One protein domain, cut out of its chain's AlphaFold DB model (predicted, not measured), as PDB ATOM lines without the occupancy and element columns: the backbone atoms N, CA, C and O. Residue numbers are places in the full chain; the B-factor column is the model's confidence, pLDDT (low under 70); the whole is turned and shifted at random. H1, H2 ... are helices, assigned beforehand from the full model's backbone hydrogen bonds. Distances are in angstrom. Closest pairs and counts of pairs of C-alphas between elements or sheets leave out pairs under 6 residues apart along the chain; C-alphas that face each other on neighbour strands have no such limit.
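What this domain is: This is residues 24 to 70 of the 94 residues of an uncharacterized protein of Synechococcus sp. HK01-R (UniProt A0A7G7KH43). One long, unbent helix, H1, makes a free-standing arm over most of its length, and past its last residue, Ser 48, the backbone turns a corner into a small head made of H2, the short H3 and the turn between them. Residues 24 to 44 of H1 stick out from this head, and this arm makes the length of the whole. The printed part has 47 residues with three named helices, H1, H2 and H3 in that order along the chain, and no named strand; its class is all helix. With a radius of gyration of the C-alphas of 14.7 A it is only just extended, close to loose, and the C-alphas span 43 by 20 by 16 A along their three main axes.

Where its parts are: Find C-alpha 24 at (-21.910, 34.883, 0.322); here H1 begins, and it runs through residues 24 to 48 to C-alpha 48 at (-27.502, 5.436, -19.532), 36.0 A from first to last C-alpha. Past a tight link of 2 residues, look at residues 51 to 60 for H2, which is 14.4 A long from first to last C-alpha. After another tight link, of 4 residues, comes H3, residues 65 to 68, four residues that end at C-alpha 68 at (-39.903, 0.509, -10.042).

How they stand to each other: Start with H1 and look for its neighbour near its last residues: H1 and H2 are close but not clearly touching, and their closest C-alphas, those of Leu 46 and Arg 54, are 6.2 A apart. The two helices run opposite ways at a steep tilt of 51 degrees. Move on to H3, and you find that H2 and H3 only just touch, with 3 pairs of C-alphas within 8 A. Their closest C-alphas are those of Gln 55 and Leu 68, 6.3 A apart. H1 and H3 are apart. Along the backbones of H1 and H2, every O i to N i+4 pair is within hydrogen-bond range; H3 is too short for such a pair, and its one O i to N i+3 pair is within range.

The domain as a whole: Look at Ser 24 and Ser 69 for the two C-alphas farthest apart in the domain, at 43.6 A. From the first to the last printed C-alpha, Ser 24 to Arg 70, it is 41.9 A. The printed part has no cut, and no link between its helices is long. In the B-factor column the mean pLDDT of the printed part is 78.1, and the model's confidence is low, under 70, at residue 65 and at residues 67 to 70.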
ATOM      1  N   SER A  24     -21.017  35.934  -0.187       91.25
ATOM      2  CA  SER A  24     -21.910  34.883   0.322       91.25
ATOM      3  C   SER A  24     -22.997  34.492  -0.686       91.25
ATOM      4  O   SER A  24     -23.323  33.314  -0.832       91.25
ATOM      5  N   GLU A  25     -23.546  35.465  -1.412       88.19
ATOM      6  CA  GLU A  25     -24.543  35.242  -2.457       88.19
ATOM      7  C   GLU A  25     -23.902  34.584  -3.683       88.19
ATOM      8  O   GLU A  25     -24.447  33.618  -4.221       88.19
ATOM      9  N   GLN A  26     -22.711  35.037  -4.086       89.12
ATOM     10  CA  GLN A  26     -21.940  34.415  -5.167       89.12
ATOM     11  C   GLN A  26     -21.630  32.942  -4.861       89.12
ATOM     12  O   GLN A  26     -21.841  32.074  -5.710       89.12
ATOM     13  N   GLU A  27     -21.177  32.639  -3.642       88.75
ATOM     14  CA  GLU A  27     -20.929  31.271  -3.178       88.75
ATOM     15  C   GLU A  27     -22.198  30.417  -3.206       88.75
ATOM     16  O   GLU A  27     -22.170  29.281  -3.690       88.75
ATOM     17  N   PHE A  28     -23.326  30.965  -2.746       87.38
ATOM     18  CA  PHE A  28     -24.615  30.283  -2.779       87.38
ATOM     19  C   PHE A  28     -25.041  29.932  -4.211       87.38
ATOM     20  O   PHE A  28     -25.386  28.782  -4.496       87.38
ATOM     21  N   PHE A  29     -24.970  30.892  -5.134       84.12
ATOM     22  CA  PHE A  29     -25.322  30.666  -6.535       84.12
ATOM     23  C   PHE A  29     -24.376  29.668  -7.213       84.12
ATOM     24  O   PHE A  29     -24.840  28.779  -7.930       84.12
ATOM     25  N   MET A  30     -23.067  29.736  -6.947       86.44
ATOM     26  CA  MET A  30     -22.118  28.736  -7.450       86.44
ATOM     27  C   MET A  30     -22.414  27.336  -6.906       86.44
ATOM     28  O   MET A  30     -22.372  26.359  -7.658       86.44
ATOM     29  N   ALA A  31     -22.750  27.221  -5.620       85.81
ATOM     30  CA  ALA A  31     -23.132  25.951  -5.016       85.81
ATOM     31  C   ALA A  31     -24.409  25.383  -5.650       85.81
ATOM     32  O   ALA A  31     -24.485  24.178  -5.897       85.81
ATOM     33  N   LEU A  32     -25.384  26.237  -5.969       82.19
ATOM     34  CA  LEU A  32     -26.625  25.846  -6.632       82.19
ATOM     35  C   LEU A  32     -26.365  25.294  -8.039       82.19
ATOM     36  O   LEU A  32     -26.807  24.186  -8.337       82.19
ATOM     37  N   VAL A  33     -25.569  25.989  -8.858       79.50
ATOM     38  CA  VAL A  33     -25.184  25.517 -10.204       79.50
ATOM     39  C   VAL A  33     -24.427  24.190 -10.132       79.50
ATOM     40  O   VAL A  33     -24.671  23.267 -10.910       79.50
ATOM     41  N   HIS A  34     -23.513  24.057  -9.173       77.94
ATOM     42  CA  HIS A  34     -22.757  22.825  -8.986       77.94
ATOM     43  C   HIS A  34     -23.641  21.655  -8.534       77.94
ATOM     44  O   HIS A  34     -23.472  20.529  -9.010       77.94
ATOM     45  N   ASN A  35     -24.601  21.906  -7.645       78.75
ATOM     46  CA  ASN A  35     -25.575  20.902  -7.228       78.75
ATOM     47  C   ASN A  35     -26.479  20.489  -8.391       78.75
ATOM     48  O   ASN A  35     -26.691  19.295  -8.587       78.75
ATOM     49  N   GLU A  36     -26.944  21.438  -9.204       79.75
ATOM     50  CA  GLU A  36     -27.733  21.131 -10.397       79.75
ATOM     51  C   GLU A  36     -26.946  20.252 -11.375       79.75
ATOM     52  O   GLU A  36     -27.455  19.226 -11.830       79.75
ATOM     53  N   LYS A  37     -25.677  20.589 -11.638       78.12
ATOM     54  CA  LYS A  37     -24.802  19.766 -12.478       78.12
ATOM     55  C   LYS A  37     -24.684  18.341 -11.937       78.12
ATOM     56  O   LYS A  37     -24.860  17.395 -12.695       78.12
ATOM     57  N   LYS A  38     -24.446  18.172 -10.634       76.50
ATOM     58  CA  LYS A  38     -24.373  16.843 -10.004       76.50
ATOM     59  C   LYS A  38     -25.664  16.051 -10.172       76.50
ATOM     60  O   LYS A  38     -25.607  14.868 -10.491       76.50
ATOM     61  N   VAL A  39     -26.818  16.684  -9.962       72.62
ATOM     62  CA  VAL A  39     -28.125  16.038 -10.152       72.62
ATOM     63  C   VAL A  39     -28.296  15.612 -11.609       72.62
ATOM     64  O   VAL A  39     -28.671  14.471 -11.866       72.62
ATOM     65  N   ARG A  40     -27.955  16.486 -12.562       76.50
ATOM     66  CA  ARG A  40     -28.008  16.191 -13.998       76.50
ATOM     67  C   ARG A  40     -27.089  15.032 -14.378       76.50
ATOM     68  O   ARG A  40     -27.522  14.125 -15.078       76.50
ATOM     69  N   ASP A  41     -25.862  15.017 -13.868       74.06
ATOM     70  CA  ASP A  41     -24.897  13.940 -14.101       74.06
ATOM     71  C   ASP A  41     -25.402  12.604 -13.535       74.06
ATOM     72  O   ASP A  41     -25.298  11.574 -14.200       74.06
ATOM     73  N   VAL A  42     -26.021  12.610 -12.348       76.25
ATOM     74  CA  VAL A  42     -26.652  11.417 -11.756       76.25
ATOM     75  C   VAL A  42     -27.827  10.933 -12.603       76.25
ATOM     76  O   VAL A  42     -27.925   9.738 -12.878       76.25
ATOM     77  N   VAL A  43     -28.704  11.832 -13.054       76.38
ATOM     78  CA  VAL A  43     -29.841  11.482 -13.922       76.38
ATOM     79  C   VAL A  43     -29.353  10.907 -15.250       76.38
ATOM     80  O   VAL A  43     -29.847   9.864 -15.671       76.38
ATOM     81  N   ASN A  44     -28.346  11.521 -15.872       72.94
ATOM     82  CA  ASN A  44     -27.739  11.034 -17.110       72.94
ATOM     83  C   ASN A  44     -27.087   9.658 -16.919       72.94
ATOM     84  O   ASN A  44     -27.290   8.759 -17.736       72.94
ATOM     85  N   ALA A  45     -26.355   9.462 -15.819       75.06
ATOM     86  CA  ALA A  45     -25.762   8.174 -15.479       75.06
ATOM     87  C   ALA A  45     -26.841   7.096 -15.312       75.06
ATOM     88  O   ALA A  45     -26.738   6.035 -15.924       75.06
ATOM     89  N   LEU A  46     -27.913   7.381 -14.568       74.94
ATOM     90  CA  LEU A  46     -29.038   6.460 -14.403       74.94
ATOM     91  C   LEU A  46     -29.724   6.170 -15.742       74.94
ATOM     92  O   LEU A  46     -29.974   5.010 -16.054       74.94
ATOM     93  N   ALA A  47     -29.987   7.184 -16.567       70.31
ATOM     94  CA  ALA A  47     -30.610   7.015 -17.879       70.31
ATOM     95  C   ALA A  47     -29.767   6.142 -18.824       70.31
ATOM     96  O   ALA A  47     -30.322   5.334 -19.568       70.31
ATOM     97  N   SER A  48     -28.435   6.248 -18.743       73.75
ATOM     98  CA  SER A  48     -27.502   5.436 -19.532       73.75
ATOM     99  C   SER A  48     -27.424   3.964 -19.100       73.75
ATOM    100  O   SER A  48     -26.983   3.118 -19.880       73.75
ATOM    101  N   MET A  49     -27.860   3.631 -17.880       76.50
ATOM    102  CA  MET A  49     -27.861   2.255 -17.378       76.50
ATOM    103  C   MET A  49     -28.986   1.424 -18.005       76.50
ATOM    104  O   MET A  49     -30.098   1.910 -18.248       76.50
ATOM    105  N   GLY A  50     -28.724   0.127 -18.186       76.75
ATOM    106  CA  GLY A  50     -29.753  -0.851 -18.546       76.75
ATOM    107  C   GLY A  50     -30.868  -0.913 -17.496       76.75
ATOM    108  O   GLY A  50     -30.655  -0.599 -16.325       76.75
ATOM    109  N   GLN A  51     -32.069  -1.319 -17.910       75.75
ATOM    110  CA  GLN A  51     -33.259  -1.317 -17.051       75.75
ATOM    111  C   GLN A  51     -33.059  -2.112 -15.746       75.75
ATOM    112  O   GLN A  51     -33.418  -1.620 -14.680       75.75
ATOM    113  N   GLU A  52     -32.422  -3.287 -15.811       79.38
ATOM    114  CA  GLU A  52     -32.132  -4.122 -14.634       79.38
ATOM    115  C   GLU A  52     -31.145  -3.453 -13.661       79.38
ATOM    116  O   GLU A  52     -31.361  -3.467 -12.453       79.38
ATOM    117  N   GLN A  53     -30.099  -2.791 -14.176       78.75
ATOM    118  CA  GLN A  53     -29.139  -2.048 -13.345       78.75
ATOM    119  C   GLN A  53     -29.797  -0.859 -12.648       78.75
ATOM    120  O   GLN A  53     -29.563  -0.623 -11.465       78.75
ATOM    121  N   ARG A  54     -30.655  -0.125 -13.364       77.81
ATOM    122  CA  ARG A  54     -31.426   0.982 -12.791       77.81
ATOM    123  C   ARG A  54     -32.334   0.506 -11.660       77.81
ATOM    124  O   ARG A  54     -32.378   1.144 -10.613       77.81
ATOM    125  N   GLN A  55     -33.024  -0.616 -11.854       77.56
ATOM    126  CA  GLN A  55     -33.871  -1.205 -10.818       77.56
ATOM    127  C   GLN A  55     -33.061  -1.632  -9.588       77.56
ATOM    128  O   GLN A  55     -33.478  -1.303  -8.482       77.56
ATOM    129  N   ASP A  56     -31.898  -2.275  -9.750       83.00
ATOM    130  CA  ASP A  56     -31.022  -2.635  -8.618       83.00
ATOM    131  C   ASP A  56     -30.549  -1.392  -7.845       83.00
ATOM    132  O   ASP A  56     -30.623  -1.344  -6.615       83.00
ATOM    133  N   VAL A  57     -30.134  -0.336  -8.554       81.88
ATOM    134  CA  VAL A  57     -29.728   0.933  -7.929       81.88
ATOM    135  C   VAL A  57     -30.886   1.557  -7.151       81.88
ATOM    136  O   VAL A  57     -30.719   1.913  -5.985       81.88
ATOM    137  N   PHE A  58     -32.076   1.658  -7.745       82.56
ATOM    138  CA  PHE A  58     -33.223   2.252  -7.064       82.56
ATOM    139  C   PHE A  58     -33.747   1.390  -5.904       82.56
ATOM    140  O   PHE A  58     -34.151   1.948  -4.885       82.56
ATOM    141  N   GLN A  59     -33.659   0.057  -5.977       82.50
ATOM    142  CA  GLN A  59     -33.935  -0.820  -4.831       82.50
ATOM    143  C   GLN A  59     -32.978  -0.548  -3.668       82.50
ATOM    144  O   GLN A  59     -33.421  -0.417  -2.528       82.50
ATOM    145  N   ARG A  60     -31.674  -0.404  -3.939       84.06
ATOM    146  CA  ARG A  60     -30.663  -0.084  -2.911       84.06
ATOM    147  C   ARG A  60     -30.856   1.299  -2.297       84.06
ATOM    148  O   ARG A  60     -30.526   1.496  -1.133       84.06
ATOM    149  N   LEU A  61     -31.407   2.237  -3.066       81.19
ATOM    150  CA  LEU A  61     -31.797   3.567  -2.592       81.19
ATOM    151  C   LEU A  61     -33.118   3.563  -1.799       81.19
ATOM    152  O   LEU A  61     -33.526   4.608  -1.299       81.19
ATOM    153  N   GLY A  62     -33.773   2.406  -1.654       79.56
ATOM    154  CA  GLY A  62     -34.999   2.251  -0.872       79.56
ATOM    155  C   GLY A  62     -36.273   2.655  -1.614       79.56
ATOM    156  O   GLY A  62     -37.290   2.927  -0.978       79.56
ATOM    157  N   TRP A  63     -36.241   2.712  -2.947       77.19
ATOM    158  CA  TRP A  63     -37.420   3.053  -3.738       77.19
ATOM    159  C   TRP A  63     -38.460   1.917  -3.679       77.19
ATOM    160  O   TRP A  63     -38.096   0.748  -3.845       77.19
ATOM    161  N   PRO A  64     -39.756   2.211  -3.463       77.56
ATOM    162  CA  PRO A  64     -40.799   1.188  -3.427       77.56
ATOM    163  C   PRO A  64     -40.911   0.417  -4.751       77.56
ATOM    164  O   PRO A  64     -40.965   1.011  -5.830       77.56
ATOM    165  N   GLN A  65     -41.009  -0.912  -4.653       67.50
ATOM    166  CA  GLN A  65     -41.103  -1.844  -5.789       67.50
ATOM    167  C   GLN A  65     -42.233  -1.487  -6.765       67.50
ATOM    168  O   GLN A  65     -42.044  -1.540  -7.976       67.50
ATOM    169  N   ASP A  66     -43.382  -1.035  -6.258       71.94
ATOM    170  CA  ASP A  66     -44.520  -0.618  -7.088       71.94
ATOM    171  C   ASP A  66     -44.207   0.573  -8.008       71.94
ATOM    172  O   ASP A  66     -44.810   0.712  -9.074       71.94
ATOM    173  N   ALA A  67     -43.253   1.426  -7.624       65.56
ATOM    174  CA  ALA A  67     -42.789   2.538  -8.447       65.56
ATOM    175  C   ALA A  67     -41.708   2.104  -9.454       65.56
ATOM    176  O   ALA A  67     -41.670   2.639 -10.562       65.56
ATOM    177  N   LEU A  68     -40.891   1.097  -9.123       63.75
ATOM    178  CA  LEU A  68     -39.903   0.509 -10.042       63.75
ATOM    179  C   LEU A  68     -40.569  -0.164 -11.247       63.75
ATOM    180  O   LEU A  68     -40.089  -0.044 -12.372       63.75
ATOM    181  N   SER A  69     -41.712  -0.812 -11.017       67.00
ATOM    182  CA  SER A  69     -42.551  -1.444 -12.044       67.00
ATOM    183  C   SER A  69     -43.141  -0.452 -13.051       67.00
ATOM    184  O   SER A  69     -43.551  -0.846 -14.140       67.00
ATOM    185  N   ARG A  70     -43.213   0.835 -12.683       68.19
ATOM    186  CA  ARG A  70     -43.752   1.927 -13.510       68.19
ATOM    187  C   ARG A  70     -42.666   2.748 -14.194       68.19
ATOM    188  O   ARG A  70     -42.991   3.705 -14.895       68.19
TER     189      ARG A  70